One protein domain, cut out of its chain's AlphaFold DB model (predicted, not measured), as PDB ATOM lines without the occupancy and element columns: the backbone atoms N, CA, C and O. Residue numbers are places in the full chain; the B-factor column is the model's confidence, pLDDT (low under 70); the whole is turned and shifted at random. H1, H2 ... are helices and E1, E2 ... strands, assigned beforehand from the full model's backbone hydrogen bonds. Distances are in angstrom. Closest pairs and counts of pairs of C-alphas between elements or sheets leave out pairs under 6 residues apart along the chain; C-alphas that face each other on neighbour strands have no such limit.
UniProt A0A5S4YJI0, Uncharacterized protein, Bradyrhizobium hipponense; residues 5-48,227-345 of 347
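AT A GLANCE: This is residues 5 to 48 and 227 to 345 of the 347 residues of an uncharacterized protein of Bradyrhizobium hipponense (UniProt A0A5S4YJI0). A rounded body is built about helix H1, with H2 and H3 crossing it and three small separate sheets round about: the pair E4 and E7 beside H1, the hairpin E5 and E6 near its last residues, and the sheet E1, E2, E3 farther out, reached through H2 and H4. H4 and H5 make a corner, H4 packing on E3 and H5 on the hairpin E5 and E6. The printed part has 163 residues, with five named helices and seven named strands in the order E1 E2 E3 E4 H1 H2 H3 E5 E6 E7 H4 H5, class mixed, and its three sheets are antiparallel. It is compact, with a radius of gyration of the C-alphas of 14.8 A and spans of 42 by 35 by 34 A.

IN THESE COORDINATES: E1, residues 5 to 11, begins with C-alpha 5 at (167.724, 271.877, 227.425). E2 is residues 17 to 24, 22.9 A long, and E3 residues 30 to 34. E4, residues 39 to 46, bends by 95 degrees at residue 42. After the cut come H1, residues 229 to 243, 21.0 A long from C-alpha 229 at (162.903, 280.810, 254.893), H2, residues 248 to 257, and H3, residues 265 to 277. E5 is residues 281 to 286, E6 289 to 294 and E7 302 to 306. H4, residues 315 to 329, is 20.8 A long, and H5, residues 331 to 343, ends with C-alpha 343 at (136.692, 269.102, 248.174).

HOW THE PARTS SIT: E1, E2 and E3 form a meander, each strand the antiparallel neighbour of the one before, with N 8 and O 20 at 3.0 A and N 31 and O 23 at 2.8 A. H4 is on this sheet in two layers, at a height over the sheet of 8.9 A; H2 only grazes it. H1 is the hub. It touches H2 at 77 degrees, about perpendicular, with residues 236 to 240 alone, the closest C-alphas being Ile 236 and Ile 251, 6.7 A. It touches H3 at 81 degrees, about perpendicular, closest at C-alphas 233 and 271, 5.4 A. H1 touches H4 with residues 242 to 243 alone, at a steep tilt of 67 degrees, C-alphas 242 and 319 being closest, 6.1 A. The closest C-alphas of H1 and E7, Gly 238 and Ala 302, are 4.4 A apart. E4 and E7 have N 303 and O 45 at 2.8 A, within hydrogen-bond range, and the hairpin E5 and E6 has N 284 and O 291 at 2.8 A. H5 comes closest to E6 at C-alphas 337 and 293, 6.6 A. H4 and H5 touch at a steep tilt of 51 degrees, opposite ways, closest at C-alphas 327 and 334, 5.4 A. H1 and H5 are apart. In H1, H2, H3, H4 and H5 every O i to N i+4 pair is within hydrogen-bond range.

THE WHOLE: The C-alphas farthest apart are those of Arg 14 and Arg 227, 42.8 A. Residues 49 to 226 are cut out, with 17.2 A between C-alphas 48 and 227. Of the links that are printed whole, none is long. The mean pLDDT of the printed part is 85.4, and residues 5 to 31 and 342 to 345 are under 70.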
ATOM      1  N   ILE A   5     167.403 272.725 228.578       61.75
ATOM      2  CA  ILE A   5     167.724 271.877 227.425       61.75
ATOM      3  C   ILE A   5     167.139 272.503 226.161       61.75
ATOM      4  O   ILE A   5     167.823 272.615 225.151       61.75
ATOM      5  N   ALA A   6     165.868 272.902 226.218       59.09
ATOM      6  CA  ALA A   6     165.158 273.488 225.088       59.09
ATOM      7  C   ALA A   6     163.926 274.281 225.553       59.09
ATOM      8  O   ALA A   6     163.323 273.973 226.584       59.09
ATOM      9  N   THR A   7     163.518 275.254 224.738       60.44
ATOM     10  CA  THR A   7     162.168 275.833 224.766       60.44
ATOM     11  C   THR A   7     161.417 275.304 223.551       60.44
ATOM     12  O   THR A   7     161.949 275.345 222.443       60.44
ATOM     13  N   ARG A   8     160.187 274.817 223.728       66.75
ATOM     14  CA  ARG A   8     159.301 274.486 222.603       66.75
ATOM     15  C   ARG A   8     158.024 275.302 222.705       66.75
ATOM     16  O   ARG A   8     157.461 275.418 223.788       66.75
ATOM     17  N   TYR A   9     157.549 275.812 221.576       58.91
ATOM     18  CA  TYR A   9     156.208 276.376 221.491       58.91
ATOM     19  C   TYR A   9     155.206 275.247 221.297       58.91
ATOM     20  O   TYR A   9     155.366 274.425 220.390       58.91
ATOM     21  N   ARG A  10     154.181 275.192 222.148       62.47
ATOM     22  CA  ARG A  10     153.057 274.270 221.970       62.47
ATOM     23  C   ARG A  10     151.792 275.025 221.579       62.47
ATOM     24  O   ARG A  10     151.552 276.107 222.117       62.47
ATOM     25  N   PRO A  11     150.977 274.472 220.665       50.69
ATOM     26  CA  PRO A  11     149.635 274.980 220.442       50.69
ATOM     27  C   PRO A  11     148.786 274.743 221.700       50.69
ATOM     28  O   PRO A  11     148.752 273.642 222.244       50.69
ATOM     29  N   SER A  12     148.100 275.782 222.160       49.22
ATOM     30  CA  SER A  12     146.882 275.673 222.966       49.22
ATOM     31  C   SER A  12     145.665 275.797 222.045       49.22
ATOM     32  O   SER A  12     145.773 276.335 220.940       49.22
ATOM     33  N   GLY A  13     144.514 275.268 222.469       52.34
ATOM     34  CA  GLY A  13     143.278 275.309 221.684       52.34
ATOM     35  C   GLY A  13     142.960 276.697 221.100       52.34
ATOM     36  O   GLY A  13     143.254 277.720 221.710       52.34
ATOM     37  N   ARG A  14     142.380 276.694 219.886       41.62
ATOM     38  CA  ARG A  14     141.989 277.855 219.055       41.62
ATOM     39  C   ARG A  14     142.928 279.075 219.206       41.62
ATOM     40  O   ARG A  14     142.541 280.105 219.744       41.62
ATOM     41  N   SER A  15     144.129 278.960 218.628       44.31
ATOM     42  CA  SER A  15     145.066 280.034 218.206       44.31
ATOM     43  C   SER A  15     146.195 280.508 219.135       44.31
ATOM     44  O   SER A  15     147.130 281.116 218.618       44.31
ATOM     45  N   ALA A  16     146.215 280.211 220.437       46.34
ATOM     46  CA  ALA A  16     147.330 280.658 221.289       46.34
ATOM     47  C   ALA A  16     148.487 279.639 221.297       46.34
ATOM     48  O   ALA A  16     148.260 278.436 221.435       46.34
ATOM     49  N   ARG A  17     149.734 280.099 221.158       57.06
ATOM     50  CA  ARG A  17     150.936 279.295 221.444       57.06
ATOM     51  C   ARG A  17     151.424 279.649 222.849       57.06
ATOM     52  O   ARG A  17     151.080 280.700 223.368       57.06
ATOM     53  N   TYR A  18     152.141 278.738 223.496       60.06
ATOM     54  CA  TYR A  18     152.830 279.044 224.747       60.06
ATOM     55  C   TYR A  18     154.159 278.311 224.832       60.06
ATOM     56  O   TYR A  18     154.337 277.228 224.255       60.06
ATOM     57  N   GLN A  19     155.099 278.912 225.560       63.22
ATOM     58  CA  GLN A  19     156.401 278.315 225.795       63.22
ATOM     59  C   GLN A  19     156.309 277.219 226.853       63.22
ATOM     60  O   GLN A  19     155.803 277.397 227.965       63.22
ATOM     61  N   VAL A  20     156.864 276.069 226.503       59.34
ATOM     62  CA  VAL A  20     157.103 274.969 227.419       59.34
ATOM     63  C   VAL A  20     158.599 274.811 227.572       59.34
ATOM     64  O   VAL A  20     159.326 274.663 226.583       59.34
ATOM     65  N   THR A  21     159.055 274.828 228.820       62.66
ATOM     66  CA  THR A  21     160.484 274.744 229.104       62.66
ATOM     67  C   THR A  21     160.844 273.376 229.601       62.66
ATOM     68  O   THR A  21     160.176 272.817 230.470       62.66
ATOM     69  N   ILE A  22     161.911 272.860 229.007       61.00
ATOM     70  CA  ILE A  22     162.432 271.540 229.268       61.00
ATOM     71  C   ILE A  22     163.723 271.680 230.075       61.00
ATOM     72  O   ILE A  22     164.726 272.200 229.572       61.00
ATOM     73  N   PHE A  23     163.710 271.183 231.307       61.59
ATOM     74  CA  PHE A  23     164.882 271.129 232.182       61.59
ATOM     75  C   PHE A  23     165.364 269.699 232.352       61.59
ATOM     76  O   PHE A  23     164.568 268.764 232.325       61.59
ATOM     77  N   ARG A  24     166.663 269.524 232.600       49.66
ATOM     78  CA  ARG A  24     167.177 268.278 233.178       49.66
ATOM     79  C   ARG A  24     167.032 268.359 234.698       49.66
ATOM     80  O   ARG A  24     167.699 269.179 235.327       49.66
ATOM     81  N   GLY A  25     166.148 267.544 235.266       57.59
ATOM     82  CA  GLY A  25     165.978 267.389 236.709       57.59
ATOM     83  C   GLY A  25     167.164 266.672 237.361       57.59
ATOM     84  O   GLY A  25     168.047 266.147 236.677       57.59
ATOM     85  N   PHE A  26     167.164 266.608 238.695       48.66
ATOM     86  CA  PHE A  26     168.273 266.058 239.494       48.66
ATOM     87  C   PHE A  26     168.604 264.586 239.194       48.66
ATOM     88  O   PHE A  26     169.747 264.174 239.351       48.66
ATOM     89  N   LYS A  27     167.637 263.808 238.691       52.38
ATOM     90  CA  LYS A  27     167.819 262.405 238.267       52.38
ATOM     91  C   LYS A  27     167.934 262.229 236.744       52.38
ATOM     92  O   LYS A  27     167.630 261.166 236.218       52.38
ATOM     93  N   GLY A  28     168.268 263.285 236.000       53.56
ATOM     94  CA  GLY A  28     168.377 263.235 234.536       53.56
ATOM     95  C   GLY A  28     167.042 263.258 233.774       53.56
ATOM     96  O   GLY A  28     167.052 263.320 232.545       53.56
ATOM     97  N   LYS A  29     165.903 263.253 234.484       57.19
ATOM     98  CA  LYS A  29     164.546 263.310 233.918       57.19
ATOM     99  C   LYS A  29     164.275 264.671 233.271       57.19
ATOM    100  O   LYS A  29     164.648 265.698 233.830       57.19
ATOM    101  N   LEU A  30     163.613 264.687 232.114       60.25
ATOM    102  CA  LEU A  30     163.122 265.930 231.518       60.25
ATOM    103  C   LEU A  30     161.924 266.448 232.329       60.25
ATOM    104  O   LEU A  30     160.902 265.769 232.402       60.25
ATOM    105  N   LEU A  31     162.039 267.646 232.899       68.75
ATOM    106  CA  LEU A  31     160.932 268.370 233.527       68.75
ATOM    107  C   LEU A  31     160.344 269.354 232.526       68.75
ATOM    108  O   LEU A  31     161.086 270.070 231.857       68.75
ATOM    109  N   VAL A  32     159.020 269.375 232.426       76.62
ATOM    110  CA  VAL A  32     158.276 270.126 231.416       76.62
ATOM    111  C   VAL A  32     157.298 271.043 232.144       76.62
ATOM    112  O   VAL A  32     156.212 270.616 232.515       76.62
ATOM    113  N   LEU A  33     157.705 272.293 232.383       86.00
ATOM    114  CA  LEU A  33     156.894 273.273 233.115       86.00
ATOM    115  C   LEU A  33     156.449 274.401 232.171       86.00
ATOM    116  O   LEU A  33     157.296 275.199 231.738       86.00
ATOM    117  N   PRO A  34     155.150 274.476 231.818       88.62
ATOM    118  CA  PRO A  34     154.631 275.523 230.944       88.62
ATOM    119  C   PRO A  34     154.797 276.904 231.596       88.62
ATOM    120  O   PRO A  34     154.719 277.028 232.819       88.62
ATOM    121  N   PHE A  35     155.079 277.935 230.795       90.12
ATOM    122  CA  PHE A  35     155.245 279.338 231.228       90.12
ATOM    123  C   PHE A  35     156.361 279.619 232.253       90.12
ATOM    124  O   PHE A  35     156.558 280.759 232.653       90.12
ATOM    125  N   SER A  36     157.144 278.618 232.668       90.06
ATOM    126  CA  SER A  36     158.159 278.786 233.724       90.06
ATOM    127  C   SER A  36     159.241 279.816 233.387       90.06
ATOM    128  O   SER A  36     159.793 280.441 234.281       90.06
ATOM    129  N   GLN A  37     159.547 280.027 232.105       86.75
ATOM    130  CA  GLN A  37     160.541 281.016 231.663       86.75
ATOM    131  C   GLN A  37     159.995 282.433 231.583       86.75
ATOM    132  O   GLN A  37     160.788 283.375 231.525       86.75
ATOM    133  N   ASP A  38     158.673 282.565 231.579       91.00
ATOM    134  CA  ASP A  38     157.994 283.849 231.544       91.00
ATOM    135  C   ASP A  38     157.949 284.479 232.935       91.00
ATOM    136  O   ASP A  38     157.746 285.683 233.031       91.00
ATOM    137  N   LEU A  39     158.169 283.701 234.003       91.56
ATOM    138  CA  LEU A  39     158.229 284.213 235.368       91.56
ATOM    139  C   LEU A  39     159.391 285.204 235.532       91.56
ATOM    140  O   LEU A  39     160.494 284.986 235.017       91.56
ATOM    141  N   ASP A  40     159.117 286.292 236.241       91.19
ATOM    142  CA  ASP A  40     160.055 287.371 236.526       91.19
ATOM    143  C   ASP A  40     160.524 287.285 237.985       91.19
ATOM    144  O   ASP A  40     159.710 287.237 238.908       91.19
ATOM    145  N   ALA A  41     161.842 287.238 238.181       88.44
ATOM    146  CA  ALA A  41     162.460 287.121 239.496       88.44
ATOM    147  C   ALA A  41     162.560 288.471 240.225       88.44
ATOM    148  O   ALA A  41     162.650 288.492 241.451       88.44
ATOM    149  N   ASP A  42     162.520 289.589 239.494       85.62
ATOM    150  CA  ASP A  42     162.870 290.908 240.040       85.62
ATOM    151  C   ASP A  42     161.711 291.560 240.807       85.62
ATOM    152  O   ASP A  42     161.893 292.534 241.536       85.62
ATOM    153  N   LYS A  43     160.492 291.036 240.634       85.06
ATOM    154  CA  LYS A  43     159.264 291.567 241.234       85.06
ATOM    155  C   LYS A  43     158.444 290.429 241.815       85.06
ATOM    156  O   LYS A  43     157.503 289.940 241.190       85.06
ATOM    157  N   ILE A  44     158.823 290.003 243.012       95.38
ATOM    158  CA  ILE A  44     158.070 289.020 243.785       95.38
ATOM    159  C   ILE A  44     157.663 289.667 245.103       95.38
ATOM    160  O   ILE A  44     158.505 290.162 245.855       95.38
ATOM    161  N   HIS A  45     156.366 289.620 245.387       95.69
ATOM    162  CA  HIS A  45     155.827 289.936 246.705       95.69
ATOM    163  C   HIS A  45     155.236 288.680 247.325       95.69
ATOM    164  O   HIS A  45     154.613 287.884 246.622       95.69
ATOM    165  N   VAL A  46     155.423 288.502 248.626       96.19
ATOM    166  CA  VAL A  46     154.927 287.346 249.375       96.19
ATOM    167  C   VAL A  46     154.085 287.781 250.564       96.19
ATOM    168  O   VAL A  46     154.314 288.829 251.162       96.19
ATOM    169  N   GLN A  47     153.103 286.959 250.910       94.56
ATOM    170  CA  GLN A  47     152.215 287.160 252.052       94.56
ATOM    171  C   GLN A  47     151.702 285.810 252.561       94.56
ATOM    172  O   GLN A  47     151.810 284.798 251.869       94.56
ATOM    173  N   ALA A  48     151.173 285.779 253.782       92.81
ATOM    174  CA  ALA A  48     150.449 284.609 254.261       92.81
ATOM    175  C   ALA A  48     149.077 284.545 253.550       92.81
ATOM    176  O   ALA A  48     148.382 285.559 253.511       92.81
ATOM    177  N   ARG A 227     166.884 284.979 251.465       92.44
ATOM    178  CA  ARG A 227     167.608 284.662 252.710       92.44
ATOM    179  C   ARG A 227     166.673 284.323 253.870       92.44
ATOM    180  O   ARG A 227     167.134 283.951 254.942       92.44
ATOM    181  N   ARG A 228     165.366 284.520 253.686       93.06
ATOM    182  CA  ARG A 228     164.350 284.353 254.724       93.06
ATOM    183  C   ARG A 228     163.503 283.136 254.390       93.06
ATOM    184  O   ARG A 228     162.713 283.183 253.447       93.06
ATOM    185  N   SER A 229     163.623 282.062 255.168       95.12
ATOM    186  CA  SER A 229     162.903 280.810 254.893       95.12
ATOM    187  C   SER A 229     161.392 281.022 254.824       95.12
ATOM    188  O   SER A 229     160.753 280.527 253.900       95.12
ATOM    189  N   GLY A 230     160.822 281.886 255.673       95.38
ATOM    190  CA  GLY A 230     159.398 282.232 255.590       95.38
ATOM    191  C   GLY A 230     158.968 282.868 254.263       95.38
ATOM    192  O   GLY A 230     157.838 282.664 253.821       95.38
ATOM    193  N   HIS A 231     159.849 283.622 253.597       96.44
ATOM    194  CA  HIS A 231     159.581 284.143 252.251       96.44
ATOM    195  C   HIS A 231     159.661 283.027 251.209       96.44
ATOM    196  O   HIS A 231     158.808 282.957 250.323       96.44
ATOM    197  N   VAL A 232     160.645 282.132 251.328       97.88
ATOM    198  CA  VAL A 232     160.795 280.975 250.435       97.88
ATOM    199  C   VAL A 232     159.590 280.038 250.543       97.88
ATOM    200  O   VAL A 232     159.045 279.654 249.513       97.88
ATOM    201  N   ILE A 233     159.102 279.745 251.752       98.00
ATOM    202  CA  ILE A 233     157.896 278.932 251.977       98.00
ATOM    203  C   ILE A 233     156.681 279.560 251.276       98.00
ATOM    204  O   ILE A 233     155.999 278.890 250.503       98.00
ATOM    205  N   LYS A 234     156.437 280.865 251.469       97.44
ATOM    206  CA  LYS A 234     155.328 281.583 250.809       97.44
ATOM    207  C   LYS A 234     155.463 281.585 249.282       97.44
ATOM    208  O   LYS A 234     154.470 281.396 248.579       97.44
ATOM    209  N   LEU A 235     156.683 281.721 248.758       98.06
ATOM    210  CA  LEU A 235     156.952 281.591 247.325       98.06
ATOM    211  C   LEU A 235     156.649 280.177 246.811       98.06
ATOM    212  O   LEU A 235     156.015 280.041 245.765       98.06
ATOM    213  N   ILE A 236     157.046 279.130 247.542       98.31
ATOM    214  CA  ILE A 236     156.717 277.737 247.209       98.31
ATOM    215  C   ILE A 236     155.199 277.560 247.136       98.31
ATOM    216  O   ILE A 236     154.701 277.061 246.127       98.31
ATOM    217  N   VAL A 237     154.453 278.024 248.144       98.00
ATOM    218  CA  VAL A 237     152.984 277.958 248.134       98.00
ATOM    219  C   VAL A 237     152.404 278.708 246.931       98.00
ATOM    220  O   VAL A 237     151.564 278.157 246.221       98.00
ATOM    221  N   GLY A 238     152.893 279.914 246.635       97.12
ATOM    222  CA  GLY A 238     152.451 280.696 245.477       97.12
ATOM    223  C   GLY A 238     152.735 280.016 244.133       97.12
ATOM    224  O   GLY A 238     151.895 280.043 243.231       97.12
ATOM    225  N   LEU A 239     153.872 279.330 244.002       97.44
ATOM    226  CA  LEU A 239     154.183 278.508 242.829       97.44
ATOM    227  C   LEU A 239     153.228 277.316 242.712       97.44
ATOM    228  O   LEU A 239     152.717 277.049 241.624       97.44
ATOM    229  N   VAL A 240     152.935 276.619 243.811       97.50
ATOM    230  CA  VAL A 240     151.956 275.519 243.793       97.50
ATOM    231  C   VAL A 240     150.562 276.040 243.424       97.50
ATOM    232  O   VAL A 240     149.894 275.429 242.592       97.50
ATOM    233  N   GLN A 241     150.142 277.202 243.938       95.69
ATOM    234  CA  GLN A 241     148.888 277.864 243.547       95.69
ATOM    235  C   GLN A 241     148.859 278.228 242.054       95.69
ATOM    236  O   GLN A 241     147.821 278.095 241.400       95.69
ATOM    237  N   GLU A 242     149.991 278.663 241.495       94.81
ATOM    238  CA  GLU A 242     150.119 279.008 240.078       94.81
ATOM    239  C   GLU A 242     149.999 277.792 239.161       94.81
ATOM    240  O   GLU A 242     149.324 277.843 238.130       94.81
ATOM    241  N   TYR A 243     150.615 276.680 239.550       95.06
ATOM    242  CA  TYR A 243     150.651 275.465 238.743       95.06
ATOM    243  C   TYR A 243     149.529 274.466 239.059       95.06
ATOM    244  O   TYR A 243     149.325 273.508 238.307       95.06
ATOM    245  N   GLY A 244     148.793 274.684 240.149       93.94
ATOM    246  CA  GLY A 244     147.762 273.804 240.699       93.94
ATOM    247  C   GLY A 244     148.335 272.629 241.495       93.94
ATOM    248  O   GLY A 244     147.854 272.343 242.587       93.94
ATOM    249  N   ALA A 245     149.351 271.958 240.949       95.31
ATOM    250  CA  ALA A 245     150.077 270.886 241.615       95.31
ATOM    251  C   ALA A 245     151.524 270.809 241.116       95.31
ATOM    252  O   ALA A 245     151.765 270.890 239.906       95.31
ATOM    253  N   LEU A 246     152.470 270.601 242.033       96.94
ATOM    254  CA  LEU A 246     153.896 270.466 241.717       96.94
ATOM    255  C   LEU A 246     154.541 269.322 242.497       96.94
ATOM    256  O   LEU A 246     154.125 268.997 243.605       96.94
ATOM    257  N   LYS A 247     155.598 268.747 241.926       96.06
ATOM    258  CA  LYS A 247     156.504 267.819 242.622       96.06
ATOM    259  C   LYS A 247     157.647 268.581 243.295       96.06
ATOM    260  O   LYS A 247     158.003 269.676 242.859       96.06
ATOM    261  N   ALA A 248     158.283 267.989 244.305       95.50
ATOM    262  CA  ALA A 248     159.396 268.624 245.022       95.50
ATOM    263  C   ALA A 248     160.570 269.040 244.101       95.50
ATOM    264  O   ALA A 248     161.145 270.118 244.260       95.50
ATOM    265  N   ASP A 249     160.908 268.229 243.094       93.62
ATOM    266  CA  ASP A 249     161.977 268.529 242.129       93.62
ATOM    267  C   ASP A 249     161.600 269.633 241.122       93.62
ATOM    268  O   ASP A 249     162.462 270.399 240.672       93.62
ATOM    269  N   GLU A 250     160.313 269.749 240.797       95.50
ATOM    270  CA  GLU A 250     159.754 270.844 240.005       95.50
ATOM    271  C   GLU A 250     159.794 272.165 240.781       95.50
ATOM    272  O   GLU A 250     160.243 273.170 240.228       95.50
ATOM    273  N   ILE A 251     159.418 272.153 242.067       97.19
ATOM    274  CA  ILE A 251     159.511 273.320 242.960       97.19
ATOM    275  C   ILE A 251     160.959 273.809 243.031       97.19
ATOM    276  O   ILE A 251     161.231 274.977 242.756       97.19
ATOM    277  N   LEU A 252     161.908 272.908 243.305       95.38
ATOM    278  CA  LEU A 252     163.331 273.248 243.350       95.38
ATOM    279  C   LEU A 252     163.837 273.846 242.026       95.38
ATOM    280  O   LEU A 252     164.694 274.728 242.015       95.38
ATOM    281  N   SER A 253     163.324 273.362 240.893       92.38
ATOM    282  CA  SER A 253     163.682 273.893 239.575       92.38
ATOM    283  C   SER A 253     163.106 275.294 239.349       92.38
ATOM    284  O   SER A 253     163.813 276.153 238.826       92.38
ATOM    285  N   LEU A 254     161.863 275.542 239.771       95.31
ATOM    286  CA  LEU A 254     161.215 276.855 239.691       95.31
ATOM    287  C   LEU A 254     161.913 277.894 240.568       95.31
ATOM    288  O   LEU A 254     162.192 278.989 240.087       95.31
ATOM    289  N   LEU A 255     162.278 277.534 241.800       95.69
ATOM    290  CA  LEU A 255     163.056 278.406 242.685       95.69
ATOM    291  C   LEU A 255     164.364 278.860 242.022       95.69
ATOM    292  O   LEU A 255     164.675 280.047 242.014       95.69
ATOM    293  N   LYS A 256     165.072 277.949 241.348       92.06
ATOM    294  CA  LYS A 256     166.306 278.287 240.618       92.06
ATOM    295  C   LYS A 256     166.079 279.198 239.417       92.06
ATOM    296  O   LYS A 256     166.944 280.007 239.110       92.06
ATOM    297  N   ILE A 257     164.940 279.077 238.734       90.62
ATOM    298  CA  ILE A 257     164.564 280.007 237.654       90.62
ATOM    299  C   ILE A 257     164.309 281.409 238.217       90.62
ATOM    300  O   ILE A 257     164.614 282.393 237.550       90.62
ATOM    301  N   LEU A 258     163.794 281.487 239.443       93.81
ATOM    302  CA  LEU A 258     163.563 282.728 240.181       93.81
ATOM    303  C   LEU A 258     164.795 283.198 240.972       93.81
ATOM    304  O   LEU A 258     164.662 283.980 241.906       93.81
ATOM    305  N   ASN A 259     165.996 282.730 240.608       93.12
ATOM    306  CA  ASN A 259     167.273 283.088 241.237       93.12
ATOM    307  C   ASN A 259     167.388 282.742 242.738       93.12
ATOM    308  O   ASN A 259     168.253 283.271 243.432       93.12
ATOM    309  N   VAL A 260     166.573 281.809 243.239       94.50
ATOM    310  CA  VAL A 260     166.687 281.243 244.592       94.50
ATOM    311  C   VAL A 260     167.560 279.988 244.516       94.50
ATOM    312  O   VAL A 260     167.087 278.888 244.221       94.50
ATOM    313  N   CYS A 261     168.870 280.171 244.699       88.62
ATOM    314  CA  CYS A 261     169.871 279.128 244.454       88.62
ATOM    315  C   CYS A 261     170.281 278.335 245.703       88.62
ATOM    316  O   CYS A 261     170.635 277.162 245.565       88.62
ATOM    317  N   ASP A 262     170.178 278.936 246.889       91.25
ATOM    318  CA  ASP A 262     170.695 278.393 248.156       91.25
ATOM    319  C   ASP A 262     169.664 277.525 248.894       91.25
ATOM    320  O   ASP A 262     169.547 277.558 250.113       91.25
ATOM    321  N   VAL A 263     168.881 276.754 248.135       93.75
ATOM    322  CA  VAL A 263     167.853 275.844 248.657       93.75
ATOM    323  C   VAL A 263     168.171 274.431 248.179       93.75
ATOM    324  O   VAL A 263     168.270 274.161 246.974       93.75
ATOM    325  N   SER A 264     168.361 273.522 249.127       93.50
ATOM    326  CA  SER A 264     168.596 272.099 248.896       93.50
ATOM    327  C   SER A 264     167.285 271.324 248.740       93.50
ATOM    328  O   SER A 264     166.189 271.843 248.932       93.50
ATOM    329  N   GLN A 265     167.376 270.041 248.384       91.25
ATOM    330  CA  GLN A 265     166.191 269.183 248.336       91.25
ATOM    331  C   GLN A 265     165.613 268.914 249.737       91.25
ATOM    332  O   GLN A 265     164.400 268.798 249.875       91.25
ATOM    333  N   GLN A 266     166.461 268.845 250.766       92.50
ATOM    334  CA  GLN A 266     166.019 268.683 252.151       92.50
ATOM    335  C   GLN A 266     165.240 269.918 252.619       92.50
ATOM    336  O   GLN A 266     164.165 269.774 253.198       92.50
ATOM    337  N   ASP A 267     165.706 271.116 252.256       95.44
ATOM    338  CA  ASP A 267     165.003 272.376 252.538       95.44
ATOM    339  C   ASP A 267     163.597 272.398 251.944       95.44
ATOM    340  O   ASP A 267     162.655 272.803 252.614       95.44
ATOM    341  N   ILE A 268     163.421 271.890 250.718       96.81
ATOM    342  CA  ILE A 268     162.092 271.782 250.108       96.81
ATOM    343  C   ILE A 268     161.149 270.958 250.983       96.81
ATOM    344  O   ILE A 268     160.035 271.400 251.247       96.81
ATOM    345  N   TYR A 269     161.574 269.787 251.459       95.69
ATOM    346  CA  TYR A 269     160.713 268.958 252.303       95.69
ATOM    347  C   TYR A 269     160.416 269.615 253.656       95.69
ATOM    348  O   TYR A 269     159.271 269.556 254.103       95.69
ATOM    349  N   ARG A 270     161.399 270.291 254.264       96.50
ATOM    350  CA  ARG A 270     161.213 271.094 255.486       96.50
ATOM    351  C   ARG A 270     160.159 272.184 255.302       96.50
ATOM    352  O   ARG A 270     159.200 272.264 256.067       96.50
ATOM    353  N   TYR A 271     160.290 272.964 254.234       97.62
ATOM    354  CA  TYR A 271     159.387 274.066 253.903       97.62
ATOM    355  C   TYR A 271     157.979 273.592 253.545       97.62
ATOM    356  O   TYR A 271     156.998 274.235 253.920       97.62
ATOM    357  N   LEU A 272     157.869 272.456 252.855       97.00
ATOM    358  CA  LEU A 272     156.584 271.830 252.558       97.00
ATOM    359  C   LEU A 272     155.894 271.342 253.833       97.00
ATOM    360  O   LEU A 272     154.707 271.606 253.976       97.00
ATOM    361  N   LEU A 273     156.621 270.752 254.792       95.62
ATOM    362  CA  LEU A 273     156.037 270.376 256.086       95.62
ATOM    363  C   LEU A 273     155.466 271.588 256.827       95.62
ATOM    364  O   LEU A 273     154.351 271.503 257.325       95.62
ATOM    365  N   CYS A 274     156.180 272.718 256.870       95.94
ATOM    366  CA  CYS A 274     155.652 273.935 257.494       95.94
ATOM    367  C   CYS A 274     154.375 274.422 256.800       95.94
ATOM    368  O   CYS A 274     153.407 274.758 257.473       95.94
ATOM    369  N   ALA A 275     154.355 274.434 255.464       96.50
ATOM    370  CA  ALA A 275     153.182 274.843 254.696       96.50
ATOM    371  C   ALA A 275     151.989 273.880 254.856       96.50
ATOM    372  O   ALA A 275     150.842 274.324 254.838       96.50
ATOM    373  N   GLU A 276     152.239 272.578 255.005       94.56
ATOM    374  CA  GLU A 276     151.210 271.580 255.317       94.56
ATOM    375  C   GLU A 276     150.684 271.736 256.746       94.56
ATOM    376  O   GLU A 276     149.474 271.681 256.951       94.56
ATOM    377  N   ALA A 277     151.569 271.994 257.713       93.38
ATOM    378  CA  ALA A 277     151.207 272.172 259.117       93.38
ATOM    379  C   ALA A 277     150.212 273.328 259.304       93.38
ATOM    380  O   ALA A 277     149.229 273.185 260.020       93.38
ATOM    381  N   VAL A 278     150.406 274.437 258.582       93.12
ATOM    382  CA  VAL A 278     149.472 275.580 258.581       93.12
ATOM    383  C   VAL A 278     148.317 275.441 257.575       93.12
ATOM    384  O   VAL A 278     147.599 276.400 257.298       93.12
ATOM    385  N   GLY A 279     148.149 274.263 256.967       92.31
ATOM    386  CA  GLY A 279     147.029 273.952 256.078       92.31
ATOM    387  C   GLY A 279     147.040 274.663 254.720       92.31
ATOM    388  O   GLY A 279     145.999 274.732 254.060       92.31
ATOM    389  N   TRP A 280     148.178 275.206 254.273       94.44
ATOM    390  CA  TRP A 280     148.294 275.869 252.966       94.44
ATOM    391  C   TRP A 280     148.463 274.881 251.818       94.44
ATOM    392  O   TRP A 280     147.991 275.133 250.705       94.44
ATOM    393  N   LEU A 281     149.132 273.759 252.078       94.88
ATOM    394  CA  LEU A 281     149.385 272.699 251.111       94.88
ATOM    395  C   LEU A 281     148.914 271.345 251.643       94.88
ATOM    396  O   LEU A 281     148.690 271.168 252.838       94.88
ATOM    397  N   LYS A 282     148.803 270.379 250.733       94.12
ATOM    398  CA  LYS A 282     148.633 268.963 251.053       94.12
ATOM    399  C   LYS A 282     149.437 268.104 250.085       94.12
ATOM    400  O   LYS A 282     149.381 268.332 248.873       94.12
ATOM    401  N   GLU A 283     150.138 267.102 250.598       94.38
ATOM    402  CA  GLU A 283     150.717 266.035 249.785       94.38
ATOM    403  C   GLU A 283     149.643 265.023 249.341       94.38
ATOM    404  O   GLU A 283     148.810 264.554 250.121       94.38
ATOM    405  N   VAL A 284     149.634 264.694 248.049       94.06
ATOM    406  CA  VAL A 284     148.715 263.730 247.439       94.06
ATOM    407  C   VAL A 284     149.490 262.801 246.511       94.06
ATOM    408  O   VAL A 284     150.033 263.223 245.488       94.06
ATOM    409  N   SER A 285     149.458 261.506 246.815       93.88
ATOM    410  CA  SER A 285     150.045 260.467 245.967       93.88
ATOM    411  C   SER A 285     149.082 260.054 244.851       93.88
ATOM    412  O   SER A 285     147.932 259.673 245.098       93.88
ATOM    413  N   LYS A 286     149.546 260.107 243.596       92.38
ATOM    414  CA  LYS A 286     148.812 259.615 242.416       92.38
ATOM    415  C   LYS A 286     149.728 258.806 241.504       92.38
ATOM    416  O   LYS A 286     150.672 259.328 240.906       92.38
ATOM    417  N   GLY A 287     149.409 257.522 241.349       89.12
ATOM    418  CA  GLY A 287     150.251 256.586 240.609       89.12
ATOM    419  C   GLY A 287     151.601 256.411 241.306       89.12
ATOM    420  O   GLY A 287     151.646 256.032 242.467       89.12
ATOM    421  N   SER A 288     152.692 256.704 240.599       89.69
ATOM    422  CA  SER A 288     154.074 256.615 241.094       89.69
ATOM    423  C   SER A 288     154.693 257.987 241.381       89.69
ATOM    424  O   SER A 288     155.887 258.212 241.165       89.69
ATOM    425  N   SER A 289     153.873 258.970 241.741       92.69
ATOM    426  CA  SER A 289     154.331 260.330 242.011       92.69
ATOM    427  C   SER A 289     153.531 260.974 243.126       92.69
ATOM    428  O   SER A 289     152.306 260.852 243.165       92.69
ATOM    429  N   ASP A 290     154.246 261.736 243.939       94.31
ATOM    430  CA  ASP A 290     153.680 262.582 244.974       94.31
ATOM    431  C   ASP A 290     153.616 264.020 244.469       94.31
ATOM    432  O   ASP A 290     154.550 264.527 243.835       94.31
ATOM    433  N   TYR A 291     152.468 264.647 244.694       96.25
ATOM    434  CA  TYR A 291     152.176 266.009 244.279       96.25
ATOM    435  C   TYR A 291     151.801 266.832 245.500       96.25
ATOM    436  O   TYR A 291     150.997 266.400 246.317       96.25
ATOM    437  N   PHE A 292     152.304 268.056 245.562       96.94
ATOM    438  CA  PHE A 292     151.826 269.062 246.496       96.94
ATOM    439  C   PHE A 292     150.749 269.878 245.799       96.94
ATOM    440  O   PHE A 292     150.981 270.410 244.709       96.94
ATOM    441  N   VAL A 293     149.572 269.946 246.412       95.88
ATOM    442  CA  VAL A 293     148.424 270.733 245.950       95.88
ATOM    443  C   VAL A 293     148.147 271.853 246.944       95.88
ATOM    444  O   VAL A 293     148.259 271.654 248.152       95.88
ATOM    445  N   ALA A 294     147.810 273.040 246.444       90.38
ATOM    446  CA  ALA A 294     147.504 274.184 247.298       90.38
ATOM    447  C   ALA A 294     146.027 274.210 247.683       90.38
ATOM    448  O   ALA A 294     145.160 273.992 246.828       90.38
ATOM    449  N   ARG A 295     145.743 274.507 248.958       83.75
ATOM    450  CA  ARG A 295     144.379 274.760 249.436       83.75
ATOM    451  C   ARG A 295     143.812 275.967 248.699       83.75
ATOM    452  O   ARG A 295     144.528 276.923 248.398       83.75
ATOM    453  N   ALA A 296     142.523 275.910 248.378       78.88
ATOM    454  CA  ALA A 296     141.836 277.062 247.821       78.88
ATOM    455  C   ALA A 296     141.792 278.169 248.883       78.88
ATOM    456  O   ALA A 296     141.153 278.019 249.919       78.88
ATOM    457  N   THR A 297     142.497 279.263 248.620       81.50
ATOM    458  CA  THR A 297     142.517 280.464 249.455       81.50
ATOM    459  C   THR A 297     142.087 281.660 248.614       81.50
ATOM    460  O   THR A 297     142.262 281.678 247.392       81.50
ATOM    461  N   ASN A 298     141.528 282.682 249.260       80.38
ATOM    462  CA  ASN A 298     141.118 283.914 248.572       80.38
ATOM    463  C   ASN A 298     142.317 284.733 248.078       80.38
ATOM    464  O   ASN A 298     142.191 285.555 247.169       80.38
ATOM    465  N   ILE A 299     143.478 284.498 248.688       89.75
ATOM    466  CA  ILE A 299     144.697 285.261 248.490       89.75
ATOM    467  C   ILE A 299     145.818 284.310 248.068       89.75
ATOM    468  O   ILE A 299     145.948 283.195 248.575       89.75
ATOM    469  N   ASP A 300     146.637 284.763 247.124       93.31
ATOM    470  CA  ASP A 300     147.853 284.061 246.736       93.31
ATOM    471  C   ASP A 300     148.991 284.359 247.718       93.31
ATOM    472  O   ASP A 300     149.239 285.522 248.050       93.31
ATOM    473  N   ALA A 301     149.742 283.322 248.088       96.19
ATOM    474  CA  ALA A 301     150.909 283.443 248.959       96.19
ATOM    475  C   ALA A 301     152.077 284.188 248.291       96.19
ATOM    476  O   ALA A 301     152.926 284.759 248.974       96.19
ATOM    477  N   ALA A 302     152.114 284.214 246.952       96.50
ATOM    478  CA  ALA A 302     153.074 285.005 246.197       96.50
ATOM    479  C   ALA A 302     152.443 285.657 244.965       96.50
ATOM    480  O   ALA A 302     151.778 285.009 244.155       96.50
ATOM    481  N   THR A 303     152.729 286.941 244.782       94.62
ATOM    482  CA  THR A 303     152.508 287.642 243.518       94.62
ATOM    483  C   THR A 303     153.790 287.564 242.708       94.62
ATOM    484  O   THR A 303     154.763 288.257 243.000       94.62
ATOM    485  N   ILE A 304     153.782 286.696 241.696       92.69
ATOM    486  CA  ILE A 304     154.904 286.489 240.778       92.69
ATOM    487  C   ILE A 304     154.558 287.188 239.466       92.69
ATOM    488  O   ILE A 304     153.632 286.785 238.750       92.69
ATOM    489  N   HIS A 305     155.280 288.263 239.162       90.25
ATOM    490  CA  HIS A 305     155.129 288.937 237.881       90.25
ATOM    491  C   HIS A 305     155.683 288.071 236.744       90.25
ATOM    492  O   HIS A 305     156.483 287.158 236.944       90.25
ATOM    493  N   VAL A 306     155.225 288.353 235.527       91.75
ATOM    494  CA  VAL A 306     155.815 287.781 234.316       91.75
ATOM    495  C   VAL A 306     156.541 288.860 233.536       91.75
ATOM    496  O   VAL A 306     156.146 290.032 233.561       91.75
ATOM    497  N   LYS A 307     157.577 288.445 232.814       90.88
ATOM    498  CA  LYS A 307     158.391 289.291 231.949       90.88
ATOM    499  C   LYS A 307     157.508 290.019 230.945       90.88
ATOM    500  O   LYS A 307     156.510 289.487 230.459       90.88
ATOM    501  N   VAL A 308     157.917 291.227 230.567       88.06
ATOM    502  CA  VAL A 308     157.198 292.047 229.575       88.06
ATOM    503  C   VAL A 308     157.061 291.322 228.229       88.06
ATOM    504  O   VAL A 308     156.082 291.527 227.518       88.06
ATOM    505  N   THR A 309     158.006 290.435 227.915       87.69
ATOM    506  CA  THR A 309     158.039 289.615 226.697       87.69
ATOM    507  C   THR A 309     157.106 288.401 226.730       87.69
ATOM    508  O   THR A 309     157.042 287.678 225.739       87.69
ATOM    509  N   ALA A 310     156.435 288.122 227.851       87.88
ATOM    510  CA  ALA A 310     155.545 286.974 227.974       87.88
ATOM    511  C   ALA A 310     154.291 287.154 227.107       87.88
ATOM    512  O   ALA A 310     153.619 288.184 227.188       87.88
ATOM    513  N   GLU A 311     153.942 286.130 226.322       85.31
ATOM    514  CA  GLU A 311     152.739 286.146 225.474       85.31
ATOM    515  C   GLU A 311     151.453 286.182 226.316       85.31
ATOM    516  O   GLU A 311     150.506 286.890 225.976       85.31
ATOM    517  N   GLU A 312     151.425 285.459 227.443       90.00
ATOM    518  CA  GLU A 312     150.271 285.402 228.343       90.00
ATOM    519  C   GLU A 312     150.566 286.061 229.696       90.00
ATOM    520  O   GLU A 312     151.110 285.461 230.632       90.00
ATOM    521  N   ARG A 313     150.157 287.324 229.814       90.06
ATOM    522  CA  ARG A 313     150.337 288.128 231.030       90.06
ATOM    523  C   ARG A 313     149.165 288.017 232.004       90.06
ATOM    524  O   ARG A 313     149.335 288.321 233.186       90.06
ATOM    525  N   ASN A 314     147.995 287.552 231.560       91.31
ATOM    526  CA  ASN A 314     146.834 287.388 232.424       91.31
ATOM    527  C   ASN A 314     146.965 286.112 233.267       91.31
ATOM    528  O   ASN A 314     146.865 284.991 232.770       91.31
ATOM    529  N   LYS A 315     147.123 286.287 234.583       91.19
ATOM    530  CA  LYS A 315     147.270 285.196 235.559       91.19
ATOM    531  C   LYS A 315     146.152 284.148 235.483       91.19
ATOM    532  O   LYS A 315     146.437 282.955 235.459       91.19
ATOM    533  N   ARG A 316     144.878 284.563 235.426       90.88
ATOM    534  CA  ARG A 316     143.739 283.622 235.385       90.88
ATOM    535  C   ARG A 316     143.777 282.770 234.119       90.88
ATOM    536  O   ARG A 316     143.603 281.554 234.187       90.88
ATOM    537  N   ARG A 317     144.052 283.401 232.976       91.62
ATOM    538  CA  ARG A 317     144.173 282.713 231.688       91.62
ATOM    539  C   ARG A 317     145.384 281.785 231.653       91.62
ATOM    540  O   ARG A 317     145.252 280.648 231.210       91.62
ATOM    541  N   ARG A 318     146.523 282.205 232.206       92.50
ATOM    542  CA  ARG A 318     147.713 281.358 232.344       92.50
ATOM    543  C   ARG A 318     147.438 280.111 233.186       92.50
ATOM    544  O   ARG A 318     147.701 279.010 232.713       92.50
ATOM    545  N   ARG A 319     146.822 280.247 234.368       92.94
ATOM    546  CA  ARG A 319     146.412 279.098 235.205       92.94
ATOM    547  C   ARG A 319     145.485 278.138 234.462       92.94
ATOM    548  O   ARG A 319     145.648 276.925 234.574       92.94
ATOM    549  N   LEU A 320     144.540 278.659 233.676       91.62
ATOM    550  CA  LEU A 320     143.671 277.833 232.833       91.62
ATOM    551  C   LEU A 320     144.480 277.051 231.787       91.62
ATOM    552  O   LEU A 320     144.312 275.842 231.669       91.62
ATOM    553  N   LEU A 321     145.393 277.712 231.071       91.88
ATOM    554  CA  LEU A 321     146.249 277.065 230.071       91.88
ATOM    555  C   LEU A 321     147.177 276.010 230.688       91.88
ATOM    556  O   LEU A 321     147.382 274.954 230.093       91.88
ATOM    557  N   ILE A 322     147.697 276.261 231.892       92.50
ATOM    558  CA  ILE A 322     148.470 275.283 232.666       92.50
ATOM    559  C   ILE A 322     147.608 274.053 232.994       92.50
ATOM    560  O   ILE A 322     148.042 272.923 232.779       92.50
ATOM    561  N   ARG A 323     146.366 274.251 233.455       91.69
ATOM    562  CA  ARG A 323     145.433 273.149 233.753       91.69
ATOM    563  C   ARG A 323     145.093 272.325 232.509       91.69
ATOM    564  O   ARG A 323     145.121 271.099 232.579       91.69
ATOM    565  N   GLU A 324     144.838 272.973 231.373       91.19
ATOM    566  CA  GLU A 324     144.608 272.279 230.096       91.19
ATOM    567  C   GLU A 324     145.854 271.513 229.630       91.19
ATOM    568  O   GLU A 324     145.746 270.386 229.144       91.19
ATOM    569  N   HIS A 325     147.052 272.066 229.842       91.56
ATOM    570  CA  HIS A 325     148.301 271.351 229.581       91.56
ATOM    571  C   HIS A 325     148.403 270.069 230.424       91.56
ATOM    572  O   HIS A 325     148.699 269.003 229.879       91.56
ATOM    573  N   TRP A 326     148.097 270.137 231.726       92.94
ATOM    574  CA  TRP A 326     148.088 268.959 232.601       92.94
ATOM    575  C   TRP A 326     147.046 267.928 232.197       92.94
ATOM    576  O   TRP A 326     147.355 266.743 232.156       92.94
ATOM    577  N   LYS A 327     145.844 268.357 231.812       91.69
ATOM    578  CA  LYS A 327     144.786 267.452 231.351       91.69
ATOM    579  C   LYS A 327     145.225 266.572 230.177       91.69
ATOM    580  O   LYS A 327     144.852 265.405 230.116       91.69
ATOM    581  N   VAL A 328     146.028 267.121 229.263       91.50
ATOM    582  CA  VAL A 328     146.502 266.411 228.064       91.50
ATOM    583  C   VAL A 328     147.782 265.611 228.326       91.50
ATOM    584  O   VAL A 328     147.978 264.557 227.724       91.50
ATOM    585  N   HIS A 329     148.677 266.104 229.186       89.44
ATOM    586  CA  HIS A 329     150.042 265.575 229.297       89.44
ATOM    587  C   HIS A 329     150.378 264.901 230.632       89.44
ATOM    588  O   HIS A 329     151.379 264.192 230.703       89.44
ATOM    589  N   ASP A 330     149.562 265.085 231.671       92.75
ATOM    590  CA  ASP A 330     149.754 264.493 232.997       92.75
ATOM    591  C   ASP A 330     148.399 264.273 233.699       92.75
ATOM    592  O   ASP A 330     147.978 265.025 234.583       92.75
ATOM    593  N   ALA A 331     147.688 263.219 233.284       92.12
ATOM    594  CA  ALA A 331     146.352 262.905 233.789       92.12
ATOM    595  C   ALA A 331     146.319 262.657 235.311       92.12
ATOM    596  O   ALA A 331     145.324 262.977 235.961       92.12
ATOM    597  N   GLN A 332     147.402 262.123 235.893       94.62
ATOM    598  CA  GLN A 332     147.493 261.885 237.340       94.62
ATOM    599  C   GLN A 332     147.591 263.202 238.112       94.62
ATOM    600  O   GLN A 332     146.861 263.392 239.085       94.62
ATOM    601  N   ARG A 333     148.415 264.144 237.637       94.38
ATOM    602  CA  ARG A 333     148.469 265.502 238.191       94.38
ATOM    603  C   ARG A 333     147.135 266.223 238.045       94.38
ATOM    604  O   ARG A 333     146.651 266.816 239.003       94.38
ATOM    605  N   PHE A 334     146.506 266.143 236.872       93.31
ATOM    606  CA  PHE A 334     145.195 266.756 236.652       93.31
ATOM    607  C   PHE A 334     144.121 266.189 237.596       93.31
ATOM    608  O   PHE A 334     143.294 266.942 238.114       93.31
ATOM    609  N   LYS A 335     144.166 264.880 237.877       92.06
ATOM    610  CA  LYS A 335     143.304 264.226 238.868       92.06
ATOM    611  C   LYS A 335     143.590 264.712 240.293       92.06
ATOM    612  O   LYS A 335     142.640 265.034 240.999       92.06
ATOM    613  N   ALA A 336     144.864 264.829 240.689       92.44
ATOM    614  CA  ALA A 336     145.256 265.387 241.992       92.44
ATOM    615  C   ALA A 336     144.682 266.797 242.203       92.44
ATOM    616  O   ALA A 336     144.085 267.075 243.239       92.44
ATOM    617  N   ILE A 337     144.798 267.656 241.182       91.62
ATOM    618  CA  ILE A 337     144.219 269.005 241.182       91.62
ATOM    619  C   ILE A 337     142.693 268.918 241.325       91.62
ATOM    620  O   ILE A 337     142.116 269.524 242.221       91.62
ATOM    621  N   SER A 338     142.027 268.163 240.450       88.25
ATOM    622  CA  SER A 338     140.561 268.165 240.359       88.25
ATOM    623  C   SER A 338     139.877 267.668 241.632       88.25
ATOM    624  O   SER A 338     138.910 268.279 242.080       88.25
ATOM    625  N   GLU A 339     140.375 266.588 242.235       85.38
ATOM    626  CA  GLU A 339     139.799 266.037 243.468       85.38
ATOM    627  C   GLU A 339     139.930 267.003 244.647       85.38
ATOM    628  O   GLU A 339     138.960 267.227 245.368       85.38
ATOM    629  N   TYR A 340     141.101 267.620 244.815       78.69
ATOM    630  CA  TYR A 340     141.347 268.501 245.950       78.69
ATOM    631  C   TYR A 340     140.616 269.847 245.820       78.69
ATOM    632  O   TYR A 340     140.014 270.320 246.783       78.69
ATOM    633  N   PHE A 341     140.559 270.425 244.614       70.94
ATOM    634  CA  PHE A 341     139.762 271.634 244.369       70.94
ATOM    635  C   PHE A 341     138.254 271.396 244.542       70.94
ATOM    636  O   PHE A 341     137.550 272.301 244.981       70.94
ATOM    637  N   SER A 342     137.756 270.194 244.231       61.31
ATOM    638  CA  SER A 342     136.334 269.857 244.409       61.31
ATOM    639  C   SER A 342     135.956 269.687 245.884       61.31
ATOM    640  O   SER A 342     134.839 270.015 246.266       61.31
ATOM    641  N   GLN A 343     136.888 269.222 246.723       57.47
ATOM    642  CA  GLN A 343     136.692 269.102 248.174       57.47
ATOM    643  C   GLN A 343     136.712 270.464 248.889       57.47
ATOM    644  O   GLN A 343     136.040 270.627 249.900       57.47
ATOM    645  N   GLY A 344     137.442 271.454 248.361       48.75
ATOM    646  CA  GLY A 344     137.539 272.799 248.945       48.75
ATOM    647  C   GLY A 344     136.389 273.759 248.608       48.75
ATOM    648  O   GLY A 344     136.330 274.835 249.188       48.75
ATOM    649  N   ALA A 345     135.489 273.402 247.686       34.84
ATOM    650  CA  ALA A 345     134.329 274.222 247.308       34.84
ATOM    651  C   ALA A 345     133.067 273.939 248.153       34.84
ATOM    652  O   ALA A 345     132.007 274.491 247.865       34.84
TER     653      ALA A 345